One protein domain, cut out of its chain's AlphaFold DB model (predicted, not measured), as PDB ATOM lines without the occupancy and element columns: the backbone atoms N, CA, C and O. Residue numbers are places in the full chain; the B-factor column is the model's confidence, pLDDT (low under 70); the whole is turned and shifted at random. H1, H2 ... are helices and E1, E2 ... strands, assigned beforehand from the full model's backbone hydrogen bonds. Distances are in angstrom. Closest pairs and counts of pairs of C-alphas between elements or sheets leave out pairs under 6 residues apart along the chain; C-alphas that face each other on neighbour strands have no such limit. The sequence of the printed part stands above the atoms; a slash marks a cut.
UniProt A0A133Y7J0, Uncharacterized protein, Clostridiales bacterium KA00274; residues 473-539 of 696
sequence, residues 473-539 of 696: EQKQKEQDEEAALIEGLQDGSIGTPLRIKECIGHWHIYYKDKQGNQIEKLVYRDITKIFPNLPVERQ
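This is residues 473 to 539 of the 696 residues of an uncharacterized protein of Clostridiales bacterium KA00274 (UniProt A0A133Y7J0). Look for a strongly twisted sheet of four strands with one long helix, H1, slantwise over one face; from edge strand E3 a 12-residue link loops to short E4 at the other edge. The 67 printed residues hold H1, E1, E2, E3, E4 in chain order; the mixed sheet runs E3, E2, E1, E4. The class is mixed, helices and strands; the whole is compact, radius of gyration of the C-alphas 11.7 A, spans 33 by 30 by 19 A.

E1, residues 496 to 503, E2, 506 to 512, and E3, 518 to 523, form a meander of two hairpins, each strand the antiparallel neighbour of the one before: find N 501 and O 508 at 2.9 A, N 509 and O 521 at 3.0 A, within hydrogen-bond range. E4, residues 536 to 538, is parallel to E1, N 537 and O 500 being 2.8 A apart. H1, residues 473 to 490, is on one face, making two layers, at a height over the sheet of 10.5 A; its closest C-alphas to E3 are Glu 482 and Val 523, 6.9 A. Every O i to N i+4 pair in H1 is within range.

Find C-alpha 473 at (-0.343, -57.373, -51.447); H1 runs 25.3 A from there. E1 spans 21.3 A, E2 20.3 A, E3 16.1 A; E4 ends at (-16.568, -43.217, -27.167).

The farthest C-alphas, Glu 473 and Pro 535, are 33.5 A apart. The printed part has no cut; link E3 to E4 is long. Confidence is under 70 at residues 474 to 475, 502 to 506, 522 to 525 and 537 to 539.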
ATOM      1  N   GLU A 473      -1.378 -58.414 -51.430       70.06
ATOM      2  CA  GLU A 473      -0.343 -57.373 -51.447       70.06
ATOM      3  C   GLU A 473      -0.868 -56.004 -50.968       70.06
ATOM      4  O   GLU A 473      -0.216 -55.346 -50.161       70.06
ATOM      5  N   GLN A 474      -2.069 -55.584 -51.383       65.31
ATOM      6  CA  GLN A 474      -2.708 -54.358 -50.884       65.31
ATOM      7  C   GLN A 474      -3.112 -54.476 -49.408       65.31
ATOM      8  O   GLN A 474      -2.906 -53.535 -48.647       65.31
ATOM      9  N   LYS A 475      -3.641 -55.629 -48.976       68.44
ATOM     10  CA  LYS A 475      -3.971 -55.898 -47.563       68.44
ATOM     11  C   LYS A 475      -2.728 -55.952 -46.678       68.44
ATOM     12  O   LYS A 475      -2.790 -55.530 -45.526       68.44
ATOM     13  N   GLN A 476      -1.624 -56.496 -47.188       74.12
ATOM     14  CA  GLN A 476      -0.342 -56.509 -46.492       74.12
ATOM     15  C   GLN A 476       0.205 -55.085 -46.401       74.12
ATOM     16  O   GLN A 476       0.467 -54.622 -45.299       74.12
ATOM     17  N   LYS A 477       0.230 -54.340 -47.513       75.69
ATOM     18  CA  LYS A 477       0.648 -52.935 -47.538       75.69
ATOM     19  C   LYS A 477      -0.151 -52.056 -46.568       75.69
ATOM     20  O   LYS A 477       0.445 -51.243 -45.875       75.69
ATOM     21  N   GLU A 478      -1.472 -52.211 -46.480       71.25
ATOM     22  CA  GLU A 478      -2.280 -51.467 -45.499       71.25
ATOM     23  C   GLU A 478      -1.935 -51.840 -44.048       71.25
ATOM     24  O   GLU A 478      -1.939 -50.971 -43.181       71.25
ATOM     25  N   GLN A 479      -1.595 -53.104 -43.775       76.12
ATOM     26  CA  GLN A 479      -1.132 -53.537 -42.453       76.12
ATOM     27  C   GLN A 479       0.292 -53.062 -42.141       76.12
ATOM     28  O   GLN A 479       0.569 -52.747 -40.985       76.12
ATOM     29  N   ASP A 480       1.165 -52.969 -43.143       79.56
ATOM     30  CA  ASP A 480       2.524 -52.440 -43.015       79.56
ATOM     31  C   ASP A 480       2.497 -50.914 -42.806       79.56
ATOM     32  O   ASP A 480       3.210 -50.396 -41.949       79.56
ATOM     33  N   GLU A 481       1.619 -50.190 -43.513       80.31
ATOM     34  CA  GLU A 481       1.353 -48.765 -43.277       80.31
ATOM     35  C   GLU A 481       0.712 -48.518 -41.899       80.31
ATOM     36  O   GLU A 481       1.092 -47.565 -41.218       80.31
ATOM     37  N   GLU A 482      -0.222 -49.367 -41.449       81.19
ATOM     38  CA  GLU A 482      -0.800 -49.288 -40.096       81.19
ATOM     39  C   GLU A 482       0.264 -49.568 -39.017       81.19
ATOM     40  O   GLU A 482       0.336 -48.848 -38.020       81.19
ATOM     41  N   ALA A 483       1.132 -50.563 -39.228       83.06
ATOM     42  CA  ALA A 483       2.225 -50.891 -38.316       83.06
ATOM     43  C   ALA A 483       3.266 -49.764 -38.233       83.06
ATOM     44  O   ALA A 483       3.604 -49.340 -37.129       83.06
ATOM     45  N   ALA A 484       3.711 -49.224 -39.372       85.12
ATOM     46  CA  ALA A 484       4.659 -48.111 -39.424       85.12
ATOM     47  C   ALA A 484       4.079 -46.814 -38.827       85.12
ATOM     48  O   ALA A 484       4.801 -46.054 -38.180       85.12
ATOM     49  N   LEU A 485       2.770 -46.570 -38.984       83.31
ATOM     50  CA  LEU A 485       2.073 -45.473 -38.304       83.31
ATOM     51  C   LEU A 485       2.104 -45.652 -36.777       83.31
ATOM     52  O   LEU A 485       2.342 -44.695 -36.042       83.31
ATOM     53  N   ILE A 486       1.849 -46.871 -36.294       83.56
ATOM     54  CA  ILE A 486       1.833 -47.185 -34.862       83.56
ATOM     55  C   ILE A 486       3.236 -47.068 -34.260       83.56
ATOM     56  O   ILE A 486       3.398 -46.352 -33.273       83.56
ATOM     57  N   GLU A 487       4.241 -47.707 -34.863       88.25
ATOM     58  CA  GLU A 487       5.642 -47.638 -34.424       88.25
ATOM     59  C   GLU A 487       6.133 -46.181 -34.417       88.25
ATOM     60  O   GLU A 487       6.631 -45.701 -33.397       88.25
ATOM     61  N   GLY A 488       5.845 -45.432 -35.489       86.12
ATOM     62  CA  GLY A 488       6.199 -44.019 -35.633       86.12
ATOM     63  C   GLY A 488       5.530 -43.055 -34.642       86.12
ATOM     64  O   GLY A 488       6.000 -41.929 -34.444       86.12
ATOM     65  N   LEU A 489       4.418 -43.462 -34.019       85.00
ATOM     66  CA  LEU A 489       3.748 -42.732 -32.932       85.00
ATOM     67  C   LEU A 489       4.166 -43.224 -31.538       85.00
ATOM     68  O   LEU A 489       3.903 -42.532 -30.553       85.00
ATOM     69  N   GLN A 490       4.811 -44.390 -31.439       85.06
ATOM     70  CA  GLN A 490       5.400 -44.910 -30.203       85.06
ATOM     71  C   GLN A 490       6.823 -44.381 -29.979       85.06
ATOM     72  O   GLN A 490       7.160 -44.042 -28.845       85.06
ATOM     73  N   ASP A 491       7.636 -44.267 -31.034       87.69
ATOM     74  CA  ASP A 491       8.976 -43.660 -30.970       87.69
ATOM     75  C   ASP A 491       8.966 -42.127 -31.177       87.69
ATOM     76  O   ASP A 491       9.943 -41.442 -30.868       87.69
ATOM     77  N   GLY A 492       7.845 -41.575 -31.660       84.19
ATOM     78  CA  GLY A 492       7.655 -40.150 -31.945       84.19
ATOM     79  C   GLY A 492       8.238 -39.681 -33.286       84.19
ATOM     80  O   GLY A 492       8.291 -38.477 -33.553       84.19
ATOM     81  N   SER A 493       8.684 -40.597 -34.149       84.69
ATOM     82  CA  SER A 493       9.309 -40.284 -35.437       84.69
ATOM     83  C   SER A 493       8.345 -39.744 -36.497       84.69
ATOM     84  O   SER A 493       8.821 -39.099 -37.437       84.69
ATOM     85  N   ILE A 494       7.024 -39.896 -36.349       81.81
ATOM     86  CA  ILE A 494       6.035 -39.271 -37.255       81.81
ATOM     87  C   ILE A 494       5.153 -38.218 -36.579       81.81
ATOM     88  O   ILE A 494       4.562 -37.391 -37.274       81.81
ATOM     89  N   GLY A 495       5.076 -38.204 -35.245       88.06
ATOM     90  CA  GLY A 495       4.234 -37.248 -34.538       88.06
ATOM     91  C   GLY A 495       4.004 -37.535 -33.058       88.06
ATOM     92  O   GLY A 495       4.517 -38.499 -32.501       88.06
ATOM     93  N   THR A 496       3.193 -36.691 -32.416       84.06
ATOM     94  CA  THR A 496       2.692 -36.909 -31.048       84.06
ATOM     95  C   THR A 496       1.197 -37.231 -31.091       84.06
ATOM     96  O   THR A 496       0.424 -36.389 -31.559       84.06
ATOM     97  N   PRO A 497       0.743 -38.405 -30.614       84.94
ATOM     98  CA  PRO A 497      -0.677 -38.733 -30.597       84.94
ATOM     99  C   PRO A 497      -1.436 -37.898 -29.549       84.94
ATOM    100  O   PRO A 497      -0.929 -37.620 -28.464       84.94
ATOM    101  N   LEU A 498      -2.655 -37.476 -29.892       85.12
ATOM    102  CA  LEU A 498      -3.480 -36.539 -29.119       85.12
ATOM    103  C   LEU A 498      -4.654 -37.221 -28.410       85.12
ATOM    104  O   LEU A 498      -4.887 -36.991 -27.226       85.12
ATOM    105  N   ARG A 499      -5.436 -38.006 -29.159       83.00
ATOM    106  CA  ARG A 499      -6.648 -38.691 -28.687       83.00
ATOM    107  C   ARG A 499      -7.040 -39.820 -29.638       83.00
ATOM    108  O   ARG A 499      -6.664 -39.813 -30.812       83.00
ATOM    109  N   ILE A 500      -7.854 -40.735 -29.131       79.19
ATOM    110  CA  ILE A 500      -8.487 -41.819 -29.885       79.19
ATOM    111  C   ILE A 500      -9.997 -41.567 -29.913       79.19
ATOM    112  O   ILE A 500     -10.565 -41.089 -28.930       79.19
ATOM    113  N   LYS A 501     -10.666 -41.919 -31.009       71.00
ATOM    114  CA  LYS A 501     -12.131 -41.956 -31.091       71.00
ATOM    115  C   LYS A 501     -12.595 -43.336 -31.548       71.00
ATOM    116  O   LYS A 501     -12.068 -43.883 -32.517       71.00
ATOM    117  N   GLU A 502     -13.583 -43.881 -30.846       58.94
ATOM    118  CA  GLU A 502     -14.236 -45.149 -31.184       58.94
ATOM    119  C   GLU A 502     -15.439 -44.868 -32.095       58.94
ATOM    120  O   GLU A 502     -16.342 -44.112 -31.724       58.94
ATOM    121  N   CYS A 503     -15.435 -45.464 -33.287       50.28
ATOM    122  CA  CYS A 503     -16.536 -45.440 -34.249       50.28
ATOM    123  C   CYS A 503     -17.004 -46.884 -34.520       50.28
ATOM    124  O   CYS A 503     -16.383 -47.843 -34.060       50.28
ATOM    125  N   ILE A 504     -18.134 -47.069 -35.214       44.50
ATOM    126  CA  ILE A 504     -18.764 -48.394 -35.370       44.50
ATOM    127  C   ILE A 504     -17.827 -49.338 -36.146       44.50
ATOM    128  O   ILE A 504     -17.689 -49.219 -37.359       44.50
ATOM    129  N   GLY A 505     -17.169 -50.262 -35.439       47.56
ATOM    130  CA  GLY A 505     -16.246 -51.246 -36.013       47.56
ATOM    131  C   GLY A 505     -14.888 -50.703 -36.489       47.56
ATOM    132  O   GLY A 505     -14.196 -51.401 -37.226       47.56
ATOM    133  N   HIS A 506     -14.495 -49.482 -36.107       57.38
ATOM    134  CA  HIS A 506     -13.198 -48.895 -36.480       57.38
ATOM    135  C   HIS A 506     -12.745 -47.776 -35.530       57.38
ATOM    136  O   HIS A 506     -13.542 -47.180 -34.801       57.38
ATOM    137  N   TRP A 507     -11.445 -47.473 -35.549       70.31
ATOM    138  CA  TRP A 507     -10.810 -46.514 -34.646       70.31
ATOM    139  C   TRP A 507     -10.195 -45.352 -35.422       70.31
ATOM    140  O   TRP A 507      -9.601 -45.539 -36.479       70.31
ATOM    141  N   HIS A 508     -10.313 -44.140 -34.885       76.25
ATOM    142  CA  HIS A 508      -9.629 -42.962 -35.418       76.25
ATOM    143  C   HIS A 508      -8.545 -42.535 -34.433       76.25
ATOM    144  O   HIS A 508      -8.839 -42.309 -33.252       76.25
ATOM    145  N   ILE A 509      -7.309 -42.391 -34.914       77.75
ATOM    146  CA  ILE A 509      -6.226 -41.758 -34.161       77.75
ATOM    147  C   ILE A 509      -6.020 -40.331 -34.664       77.75
ATOM    148  O   ILE A 509      -5.898 -40.085 -35.865       77.75
ATOM    149  N   TYR A 510      -5.986 -39.386 -33.728       82.94
ATOM    150  CA  TYR A 510      -5.605 -38.004 -33.993       82.94
ATOM    151  C   TYR A 510      -4.202 -37.779 -33.444       82.94
ATOM    152  O   TYR A 510      -3.944 -38.095 -32.281       82.94
ATOM    153  N   TYR A 511      -3.309 -37.204 -34.242       84.88
ATOM    154  CA  TYR A 511      -1.940 -36.881 -33.843       84.88
ATOM    155  C   TYR A 511      -1.517 -35.519 -34.394       84.88
ATOM    156  O   TYR A 511      -2.177 -34.972 -35.275       84.88
ATOM    157  N   LYS A 512      -0.433 -34.948 -33.862       86.88
ATOM    158  CA  LYS A 512       0.276 -33.844 -34.518       86.88
ATOM    159  C   LYS A 512       1.467 -34.372 -35.285       86.88
ATOM    160  O   LYS A 512       2.244 -35.122 -34.699       86.88
ATOM    161  N   ASP A 513       1.625 -33.960 -36.537       85.94
ATOM    162  CA  ASP A 513       2.869 -34.177 -37.281       85.94
ATOM    163  C   ASP A 513       4.033 -33.341 -36.698       85.94
ATOM    164  O   ASP A 513       3.870 -32.561 -35.751       85.94
ATOM    165  N   LYS A 514       5.232 -33.492 -37.270       84.00
ATOM    166  CA  LYS A 514       6.439 -32.742 -36.869       84.00
ATOM    167  C   LYS A 514       6.349 -31.231 -37.127       84.00
ATOM    168  O   LYS A 514       7.155 -30.475 -36.590       84.00
ATOM    169  N   GLN A 515       5.391 -30.796 -37.936       84.88
ATOM    170  CA  GLN A 515       5.105 -29.412 -38.292       84.88
ATOM    171  C   GLN A 515       4.023 -28.803 -37.372       84.88
ATOM    172  O   GLN A 515       3.821 -27.591 -37.371       84.88
ATOM    173  N   GLY A 516       3.372 -29.626 -36.541       82.00
ATOM    174  CA  GLY A 516       2.343 -29.240 -35.580       82.00
ATOM    175  C   GLY A 516       0.905 -29.323 -36.107       82.00
ATOM    176  O   GLY A 516      -0.018 -29.009 -35.344       82.00
ATOM    177  N   ASN A 517       0.705 -29.755 -37.357       82.00
ATOM    178  CA  ASN A 517      -0.612 -29.929 -37.970       82.00
ATOM    179  C   ASN A 517      -1.332 -31.114 -37.328       82.00
ATOM    180  O   ASN A 517      -0.729 -32.164 -37.112       82.00
ATOM    181  N   GLN A 518      -2.627 -30.973 -37.051       84.50
ATOM    182  CA  GLN A 518      -3.432 -32.085 -36.553       84.50
ATOM    183  C   GLN A 518      -3.866 -32.983 -37.717       84.50
ATOM    184  O   GLN A 518      -4.663 -32.568 -38.555       84.50
ATOM    185  N   ILE A 519      -3.374 -34.219 -37.720       80.06
ATOM    186  CA  ILE A 519      -3.715 -35.265 -38.684       80.06
ATOM    187  C   ILE A 519      -4.703 -36.245 -38.041       80.06
ATOM    188  O   ILE A 519      -4.639 -36.528 -36.841       80.06
ATOM    189  N   GLU A 520      -5.623 -36.763 -38.849       82.50
ATOM    190  CA  GLU A 520      -6.559 -37.833 -38.510       82.50
ATOM    191  C   GLU A 520      -6.271 -39.038 -39.410       82.50
ATOM    192  O   GLU A 520      -6.130 -38.886 -40.624       82.50
ATOM    193  N   LYS A 521      -6.177 -40.240 -38.832       76.25
ATOM    194  CA  LYS A 521      -5.990 -41.483 -39.591       76.25
ATOM    195  C   LYS A 521      -6.931 -42.569 -39.067       76.25
ATOM    196  O   LYS A 521      -7.082 -42.754 -37.858       76.25
ATOM    197  N   LEU A 522      -7.562 -43.269 -40.006       68.44
ATOM    198  CA  LEU A 522      -8.386 -44.452 -39.769       68.44
ATOM    199  C   LEU A 522      -7.488 -45.665 -39.483       68.44
ATOM    200  O   LEU A 522      -6.484 -45.857 -40.166       68.44
ATOM    201  N   VAL A 523      -7.865 -46.465 -38.487       69.06
ATOM    202  CA  VAL A 523      -7.138 -47.648 -38.010       69.06
ATOM    203  C   VAL A 523      -8.137 -48.780 -37.761       69.06
ATOM    204  O   VAL A 523      -9.193 -48.566 -37.155       69.06
ATOM    205  N   TYR A 524      -7.826 -49.993 -38.219       62.22
ATOM    206  CA  TYR A 524      -8.768 -51.123 -38.180       62.22
ATOM    207  C   TYR A 524      -8.598 -52.025 -36.949       62.22
ATOM    208  O   TYR A 524      -9.430 -52.898 -36.697       62.22
ATOM    209  N   ARG A 525      -7.552 -51.805 -36.145       69.31
ATOM    210  CA  ARG A 525      -7.272 -52.531 -34.895       69.31
ATOM    211  C   ARG A 525      -7.583 -51.690 -33.652       69.31
ATOM    212  O   ARG A 525      -7.549 -50.464 -33.680       69.31
ATOM    213  N   ASP A 526      -7.858 -52.366 -32.534       73.25
ATOM    214  CA  ASP A 526      -8.063 -51.739 -31.218       73.25
ATOM    215  C   ASP A 526      -6.758 -51.146 -30.660       73.25
ATOM    216  O   ASP A 526      -5.988 -51.792 -29.945       73.25
ATOM    217  N   ILE A 527      -6.543 -49.874 -30.988       70.69
ATOM    218  CA  ILE A 527      -5.403 -49.063 -30.552       70.69
ATOM    219  C   ILE A 527      -5.463 -48.624 -29.081       70.69
ATOM    220  O   ILE A 527      -4.475 -48.087 -28.576       70.69
ATOM    221  N   THR A 528      -6.556 -48.869 -28.344       73.19
ATOM    222  CA  THR A 528      -6.641 -48.450 -26.927       73.19
ATOM    223  C   THR A 528      -5.673 -49.221 -26.029       73.19
ATOM    224  O   THR A 528      -5.200 -48.689 -25.028       73.19
ATOM    225  N   LYS A 529      -5.301 -50.444 -26.423       78.12
ATOM    226  CA  LYS A 529      -4.255 -51.251 -25.768       78.12
ATOM    227  C   LYS A 529      -2.838 -50.746 -26.051       78.12
ATOM    228  O   LYS A 529      -1.930 -51.029 -25.278       78.12
ATOM    229  N   ILE A 530      -2.659 -50.024 -27.157       77.81
ATOM    230  CA  ILE A 530      -1.368 -49.523 -27.645       77.81
ATOM    231  C   ILE A 530      -1.059 -48.157 -27.022       77.81
ATOM    232  O   ILE A 530       0.068 -47.908 -26.600       77.81
ATOM    233  N   PHE A 531      -2.082 -47.307 -26.882       80.69
ATOM    234  CA  PHE A 531      -1.977 -45.986 -26.260       80.69
ATOM    235  C   PHE A 531      -2.978 -45.815 -25.094       80.69
ATOM    236  O   PHE A 531      -3.863 -44.957 -25.157       80.69
ATOM    237  N   PRO A 532      -2.852 -46.595 -23.998       77.19
ATOM    238  CA  PRO A 532      -3.851 -46.666 -22.920       77.19
ATOM    239  C   PRO A 532      -4.033 -45.371 -22.112       77.19
ATOM    240  O   PRO A 532      -4.998 -45.248 -21.363       77.19
ATOM    241  N   ASN A 533      -3.121 -44.407 -22.264       80.00
ATOM    242  CA  ASN A 533      -3.146 -43.122 -21.563       80.00
ATOM    243  C   ASN A 533      -3.780 -41.982 -22.387       80.00
ATOM    244  O   ASN A 533      -3.876 -40.861 -21.887       80.00
ATOM    245  N   LEU A 534      -4.183 -42.223 -23.643       79.38
ATOM    246  CA  LEU A 534      -4.837 -41.199 -24.463       79.38
ATOM    247  C   LEU A 534      -6.325 -41.054 -24.104       79.38
ATOM    248  O   LEU A 534      -6.982 -42.050 -23.792       79.38
ATOM    249  N   PRO A 535      -6.908 -39.845 -24.223       73.94
ATOM    250  CA  PRO A 535      -8.354 -39.670 -24.148       73.94
ATOM    251  C   PRO A 535      -9.053 -40.502 -25.232       73.94
ATOM    252  O   PRO A 535      -8.782 -40.319 -26.420       73.94
ATOM    253  N   VAL A 536      -9.960 -41.399 -24.826       70.81
ATOM    254  CA  VAL A 536     -10.788 -42.202 -25.738       70.81
ATOM    255  C   VAL A 536     -12.202 -41.624 -25.788       70.81
ATOM    256  O   VAL A 536     -12.992 -41.786 -24.857       70.81
ATOM    257  N   GLU A 537     -12.539 -40.966 -26.892       64.56
ATOM    258  CA  GLU A 537     -13.879 -40.451 -27.156       64.56
ATOM    259  C   GLU A 537     -14.774 -41.581 -27.695       64.56
ATOM    260  O   GLU A 537     -14.729 -41.929 -28.875       64.56
ATOM    261  N   ARG A 538     -15.577 -42.187 -26.810       51.06
ATOM    262  CA  ARG A 538     -16.568 -43.217 -27.167       51.06
ATOM    263  C   ARG A 538     -17.936 -42.580 -27.406       51.06
ATOM    264  O   ARG A 538     -18.487 -41.953 -26.497       51.06
ATOM    265  N   GLN A 539     -18.518 -42.756 -28.593       44.84
ATOM    266  CA  GLN A 539     -19.848 -42.215 -28.887       44.84
ATOM    267  C   GLN A 539     -20.939 -42.955 -28.089       44.84
ATOM    268  O   GLN A 539     -21.229 -44.130 -28.318       44.84
TER     269      GLN A 539